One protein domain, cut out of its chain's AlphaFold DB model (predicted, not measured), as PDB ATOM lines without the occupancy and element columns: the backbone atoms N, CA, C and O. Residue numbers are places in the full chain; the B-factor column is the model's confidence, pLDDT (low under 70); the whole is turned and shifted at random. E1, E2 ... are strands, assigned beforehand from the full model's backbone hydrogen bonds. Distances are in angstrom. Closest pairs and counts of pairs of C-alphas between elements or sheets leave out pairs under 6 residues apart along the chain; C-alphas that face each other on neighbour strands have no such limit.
ATOM      1  N   GLY A   4      30.326  21.020  30.726       89.38
ATOM      2  CA  GLY A   4      30.281  21.536  29.358       89.38
ATOM      3  C   GLY A   4      30.896  20.547  28.371       89.38
ATOM      4  O   GLY A   4      31.860  19.864  28.712       89.38
ATOM      5  N   LYS A   5      30.355  20.467  27.155       89.31
ATOM      6  CA  LYS A   5      30.985  19.805  26.004       89.31
ATOM      7  C   LYS A   5      30.862  20.682  24.764       89.31
ATOM      8  O   LYS A   5      29.930  21.480  24.668       89.31
ATOM      9  N   VAL A   6      31.783  20.517  23.825       86.44
ATOM     10  CA  VAL A   6      31.747  21.191  22.525       86.44
ATOM     11  C   VAL A   6      31.467  20.135  21.466       86.44
ATOM     12  O   VAL A   6      32.142  19.112  21.431       86.44
ATOM     13  N   GLU A   7      30.433  20.343  20.658       87.00
ATOM     14  CA  GLU A   7      29.983  19.400  19.631       87.00
ATOM     15  C   GLU A   7      29.558  20.202  18.398       87.00
ATOM     16  O   GLU A   7      28.750  21.120  18.527       87.00
ATOM     17  N   ASP A   8      30.129  19.909  17.225       85.25
ATOM     18  CA  ASP A   8      29.808  20.611  15.965       85.25
ATOM     19  C   ASP A   8      29.997  22.147  16.044       85.25
ATOM     20  O   ASP A   8      29.206  22.932  15.526       85.25
ATOM     21  N   GLY A   9      31.011  22.606  16.791       80.75
ATOM     22  CA  GLY A   9      31.258  24.035  17.038       80.75
ATOM     23  C   GLY A   9      30.279  24.701  18.016       80.75
ATOM     24  O   GLY A   9      30.364  25.906  18.251       80.75
ATOM     25  N   ARG A  10      29.362  23.941  18.625       87.12
ATOM     26  CA  ARG A  10      28.389  24.437  19.606       87.12
ATOM     27  C   ARG A  10      28.818  24.074  21.016       87.12
ATOM     28  O   ARG A  10      29.216  22.944  21.290       87.12
ATOM     29  N   CYS A  11      28.672  25.017  21.939       90.38
ATOM     30  CA  CYS A  11      28.901  24.772  23.358       90.38
ATOM     31  C   CYS A  11      27.601  24.283  24.007       90.38
ATOM     32  O   CYS A  11      26.595  24.987  24.029       90.38
ATOM     33  N   LEU A  12      27.617  23.067  24.546       93.12
ATOM     34  CA  LEU A  12      26.491  22.448  25.238       93.12
ATOM     35  C   LEU A  12      26.807  22.335  26.731       93.12
ATOM     36  O   LEU A  12      27.814  21.742  27.110       93.12
ATOM     37  N   ALA A  13      25.933  22.848  27.591       93.94
ATOM     38  CA  ALA A  13      26.044  22.724  29.040       93.94
ATOM     39  C   ALA A  13      24.955  21.809  29.610       93.94
ATOM     40  O   ALA A  13      23.778  21.933  29.264       93.94
ATOM     41  N   GLN A  14      25.330  20.912  30.519       95.06
ATOM     42  CA  GLN A  14      24.388  20.053  31.221       95.06
ATOM     43  C   GLN A  14      23.823  20.760  32.457       95.06
ATOM     44  O   GLN A  14      24.552  21.141  33.373       95.06
ATOM     45  N   CYS A  15      22.501  20.897  32.524       93.88
ATOM     46  CA  CYS A  15      21.828  21.391  33.718       93.88
ATOM     47  C   CYS A  15      22.042  20.428  34.894       93.88
ATOM     48  O   CYS A  15      21.670  19.260  34.811       93.88
ATOM     49  N   ARG A  16      22.549  20.925  36.029       91.06
ATOM     50  CA  ARG A  16      22.756  20.105  37.238       91.06
ATOM     51  C   ARG A  16      21.461  19.698  37.948       91.06
ATOM     52  O   ARG A  16      21.512  18.886  38.861       91.06
ATOM     53  N   VAL A  17      20.324  20.274  37.552       92.81
ATOM     54  CA  VAL A  17      19.010  19.999  38.151       92.81
ATOM     55  C   VAL A  17      18.274  18.907  37.376       92.81
ATOM     56  O   VAL A  17      17.903  17.895  37.956       92.81
ATOM     57  N   CYS A  18      18.072  19.091  36.069       93.94
ATOM     58  CA  CYS A  18      17.316  18.145  35.239       93.94
ATOM     59  C   CYS A  18      18.183  17.223  34.373       93.94
ATOM     60  O   CYS A  18      17.645  16.370  33.675       93.94
ATOM     61  N   GLY A  19      19.504  17.418  34.342       93.00
ATOM     62  CA  GLY A  19      20.425  16.624  33.524       93.00
ATOM     63  C   GLY A  19      20.345  16.886  32.014       93.00
ATOM     64  O   GLY A  19      21.104  16.271  31.265       93.00
ATOM     65  N   GLN A  20      19.470  17.788  31.549       93.50
ATOM     66  CA  GLN A  20      19.360  18.129  30.128       93.50
ATOM     67  C   GLN A  20      20.550  18.955  29.645       93.50
ATOM     68  O   GLN A  20      21.006  19.869  30.333       93.50
ATOM     69  N   TRP A  21      20.976  18.681  28.415       93.38
ATOM     70  CA  TRP A  21      21.934  19.502  27.687       93.38
ATOM     71  C   TRP A  21      21.235  20.703  27.054       93.38
ATOM     72  O   TRP A  21      20.154  20.580  26.477       93.38
ATOM     73  N   ARG A  22      21.849  21.876  27.185       92.12
ATOM     74  CA  ARG A  22      21.378  23.132  26.606       92.12
ATOM     75  C   ARG A  22      22.508  23.772  25.826       92.12
ATOM     76  O   ARG A  22      23.638  23.789  26.300       92.12
ATOM     77  N   GLU A  23      22.188  24.292  24.651       93.19
ATOM     78  CA  GLU A  23      23.110  25.145  23.908       93.19
ATOM     79  C   GLU A  23      23.320  26.440  24.690       93.19
ATOM     80  O   GLU A  23      22.364  27.046  25.181       93.19
ATOM     81  N   VAL A  24      24.582  26.812  24.867       91.50
ATOM     82  CA  VAL A  24      24.987  28.016  25.579       91.50
ATOM     83  C   VAL A  24      25.968  28.785  24.716       91.50
ATOM     84  O   VAL A  24      26.855  28.205  24.093       91.50
ATOM     85  N   GLN A  25      25.830  30.105  24.694       89.69
ATOM     86  CA  GLN A  25      26.848  30.955  24.096       89.69
ATOM     87  C   GLN A  25      27.990  31.085  25.096       89.69
ATOM     88  O   GLN A  25      27.866  31.758  26.122       89.69
ATOM     89  N   ALA A  26      29.081  30.370  24.829       87.62
ATOM     90  CA  ALA A  26      30.299  30.530  25.592       87.62
ATOM     91  C   ALA A  26      31.021  31.792  25.118       87.62
ATOM     92  O   ALA A  26      31.103  32.062  23.922       87.62
ATOM     93  N   GLN A  27      31.538  32.557  26.068       86.00
ATOM     94  CA  GLN A  27      32.354  33.732  25.812       86.00
ATOM     95  C   GLN A  27      33.786  33.429  26.263       86.00
ATOM     96  O   GLN A  27      33.962  32.715  27.260       86.00
ATOM     97  N   PRO A  28      34.809  33.920  25.545       83.12
ATOM     98  CA  PRO A  28      36.183  33.797  26.002       83.12
ATOM     99  C   PRO A  28      36.317  34.500  27.356       83.12
ATOM    100  O   PRO A  28      35.880  35.636  27.529       83.12
ATOM    101  N   LEU A  29      36.917  33.819  28.331       81.88
ATOM    102  CA  LEU A  29      37.497  34.518  29.470       81.88
ATOM    103  C   LEU A  29      38.845  35.072  29.002       81.88
ATOM    104  O   LEU A  29      39.865  34.390  29.101       81.88
ATOM    105  N   ASP A  30      38.846  36.282  28.448       64.19
ATOM    106  CA  ASP A  30      40.062  37.088  28.265       64.19
ATOM    107  C   ASP A  30      40.862  37.175  29.590       64.19
ATOM    108  O   ASP A  30      40.265  37.252  30.664       64.19
ATOM    109  N   ALA A  31      42.199  37.240  29.640       52.62
ATOM    110  CA  ALA A  31      43.263  36.989  28.662       52.62
ATOM    111  C   ALA A  31      44.619  37.077  29.406       52.62
ATOM    112  O   ALA A  31      45.154  38.168  29.541       52.62
ATOM    113  N   ASP A  32      45.158  35.967  29.933       52.16
ATOM    114  CA  ASP A  32      46.584  35.875  30.350       52.16
ATOM    115  C   ASP A  32      47.040  34.416  30.564       52.16
ATOM    116  O   ASP A  32      47.749  34.058  31.501       52.16
ATOM    117  N   SER A  33      46.539  33.473  29.769       53.78
ATOM    118  CA  SER A  33      46.921  32.069  29.935       53.78
ATOM    119  C   SER A  33      46.971  31.373  28.594       53.78
ATOM    120  O   SER A  33      46.091  31.553  27.762       53.78
ATOM    121  N   PHE A  34      47.992  30.535  28.429       56.47
ATOM    122  CA  PHE A  34      48.286  29.692  27.265       56.47
ATOM    123  C   PHE A  34      47.110  28.822  26.770       56.47
ATOM    124  O   PHE A  34      47.207  28.208  25.714       56.47
ATOM    125  N   PHE A  35      45.989  28.785  27.495       60.03
ATOM    126  CA  PHE A  35      44.796  28.004  27.188       60.03
ATOM    127  C   PHE A  35      43.600  28.934  27.001       60.03
ATOM    128  O   PHE A  35      43.257  29.696  27.909       60.03
ATOM    129  N   ALA A  36      42.922  28.830  25.856       68.38
ATOM    130  CA  ALA A  36      41.667  29.528  25.621       68.38
ATOM    131  C   ALA A  36      40.566  28.886  26.482       68.38
ATOM    132  O   ALA A  36      39.962  27.873  26.124       68.38
ATOM    133  N   ARG A  37      40.319  29.461  27.663       81.19
ATOM    134  CA  ARG A  37      39.183  29.083  28.509       81.19
ATOM    135  C   ARG A  37      37.976  29.916  28.125       81.19
ATOM    136  O   ARG A  37      38.046  31.137  28.042       81.19
ATOM    137  N   TRP A  38      36.859  29.239  27.948       87.69
ATOM    138  CA  TRP A  38      35.581  29.838  27.616       87.69
ATOM    139  C   TRP A  38      34.587  29.537  28.731       87.69
ATOM    140  O   TRP A  38      34.663  28.496  29.385       87.69
ATOM    141  N   GLN A  39      33.637  30.434  28.963       89.69
ATOM    142  CA  GLN A  39      32.555  30.220  29.916       89.69
ATOM    143  C   GLN A  39      31.222  30.579  29.282       89.69
ATOM    144  O   GLN A  39      31.049  31.661  28.732       89.69
ATOM    145  N   GLY A  40      30.275  29.652  29.379       91.12
ATOM    146  CA  GLY A  40      28.882  29.879  29.023       91.12
ATOM    147  C   GLY A  40      28.034  29.985  30.279       91.12
ATOM    148  O   GLY A  40      28.032  29.075  31.114       91.12
ATOM    149  N   GLU A  41      27.301  31.085  30.406       92.69
ATOM    150  CA  GLU A  41      26.259  31.244  31.417       92.69
ATOM    151  C   GLU A  41      24.899  30.871  30.829       92.69
ATOM    152  O   GLU A  41      24.567  31.234  29.703       92.69
ATOM    153  N   PHE A  42      24.088  30.150  31.599       92.44
ATOM    154  CA  PHE A  42      22.763  29.721  31.172       92.44
ATOM    155  C   PHE A  42      21.805  29.594  32.348       92.44
ATOM    156  O   PHE A  42      22.210  29.406  33.493       92.44
ATOM    157  N   SER A  43      20.508  29.682  32.068       92.88
ATOM    158  CA  SER A  43      19.462  29.476  33.071       92.88
ATOM    159  C   SER A  43      18.653  28.236  32.721       92.88
ATOM    160  O   SER A  43      18.130  28.114  31.617       92.88
ATOM    161  N   CYS A  44      18.550  27.300  33.662       92.31
ATOM    162  CA  CYS A  44      17.751  26.091  33.498       92.31
ATOM    163  C   CYS A  44      17.125  25.700  34.841       92.31
ATOM    164  O   CYS A  44      17.767  25.832  35.883       92.31
ATOM    165  N   CYS A  45      15.867  25.248  34.817       92.12
ATOM    166  CA  CYS A  45      15.086  24.909  36.016       92.12
ATOM    167  C   CYS A  45      14.970  26.059  37.037       92.12
ATOM    168  O   CYS A  45      14.939  25.813  38.237       92.12
ATOM    169  N   GLY A  46      14.943  27.312  36.568       91.81
ATOM    170  CA  GLY A  46      14.894  28.497  37.436       91.81
ATOM    171  C   GLY A  46      16.229  28.864  38.095       91.81
ATOM    172  O   GLY A  46      16.283  29.835  38.842       91.81
ATOM    173  N   THR A  47      17.310  28.139  37.792       90.38
ATOM    174  CA  THR A  47      18.635  28.360  38.383       90.38
ATOM    175  C   THR A  47      19.622  28.836  37.323       90.38
ATOM    176  O   THR A  47      19.794  28.182  36.287       90.38
ATOM    177  N   ARG A  48      20.314  29.947  37.606       92.25
ATOM    178  CA  ARG A  48      21.450  30.417  36.802       92.25
ATOM    179  C   ARG A  48      22.669  29.543  37.086       92.25
ATOM    180  O   ARG A  48      23.014  29.274  38.236       92.25
ATOM    181  N   GLN A  49      23.290  29.054  36.027       92.25
ATOM    182  CA  GLN A  49      24.396  28.110  36.052       92.25
ATOM    183  C   GLN A  49      25.453  28.547  35.043       92.25
ATOM    184  O   GLN A  49      25.167  29.262  34.087       92.25
ATOM    185  N   SER A  50      26.681  28.092  35.257       92.38
ATOM    186  CA  SER A  50      27.789  28.324  34.342       92.38
ATOM    187  C   SER A  50      28.532  27.024  34.068       92.38
ATOM    188  O   SER A  50      28.678  26.168  34.954       92.38
ATOM    189  N   ALA A  51      28.973  26.880  32.823       91.00
ATOM    190  CA  ALA A  51      29.832  25.806  32.355       91.00
ATOM    191  C   ALA A  51      31.107  26.408  31.766       91.00
ATOM    192  O   ALA A  51      31.061  27.433  31.082       91.00
ATOM    193  N   THR A  52      32.234  25.768  32.055       88.50
ATOM    194  CA  THR A  52      33.537  26.135  31.497       88.50
ATOM    195  C   THR A  52      33.852  25.176  30.363       88.50
ATOM    196  O   THR A  52      33.633  23.971  30.489       88.50
ATOM    197  N   PHE A  53      34.375  25.715  29.273       86.62
ATOM    198  CA  PHE A  53      34.769  24.985  28.083       86.62
ATOM    199  C   PHE A  53      36.248  25.262  27.843       86.62
ATOM    200  O   PHE A  53      36.689  26.412  27.888       86.62
ATOM    201  N   THR A  54      37.018  24.209  27.608       79.00
ATOM    202  CA  THR A  54      38.383  24.341  27.106       79.00
ATOM    203  C   THR A  54      38.295  24.136  25.609       79.00
ATOM    204  O   THR A  54      38.021  23.026  25.161       79.00
ATOM    205  N   LEU A  55      38.446  25.218  24.851       72.81
ATOM    206  CA  LEU A  55      38.666  25.110  23.419       72.81
ATOM    207  C   LEU A  55      40.176  25.040  23.254       72.81
ATOM    208  O   LEU A  55      40.878  26.000  23.578       72.81
TER     209      LEU A  55
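This is residues 4 to 55 of the 63 residues of an uncharacterized protein of Deltaproteobacteria bacterium RBG_13_58_19 (UniProt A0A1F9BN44). Two small antiparallel sheets form a sandwich: the long hairpin E5 E6, edged by E4, faces the smaller sheet E1 E2 E3, with strands crossed at 60 degrees. Each sheet is a meander, its strands side by side in chain order. The printed part has 52 residues and six named strands, E1 to E6, with no named helix: all strand, compact, radius of gyration of the C-alphas 11.3 A, spans 34 by 22 by 13 A.

E5, residues 37 to 44, forms hairpins with E6, residues 47 to 54 (N 40 and O 51, 2.9 A), and E4, residues 26 to 28 (N 27 and O 39, 2.9 A). E2, residues 10 to 14, forms hairpins with E1, residues 4 to 7 (N 5 and O 12, 2.8 A), and E3, residues 21 to 23 (N 13 and O 22, 2.8 A). The closest C-alphas of E1 and E6, Gly 4 and Ala 51, are 5.2 A apart.

E1 begins at C-alpha 4 (30.281, 21.536, 29.358). E5 measures 22.2 A and E6 23.1 A, ending at C-alpha 54 (38.383, 24.341, 27.106).

The farthest C-alphas, Phe 34 and Gly 46, are 34.9 A apart. The printed part has no cut and no long link. Residues 30 to 36 have pLDDT under 70.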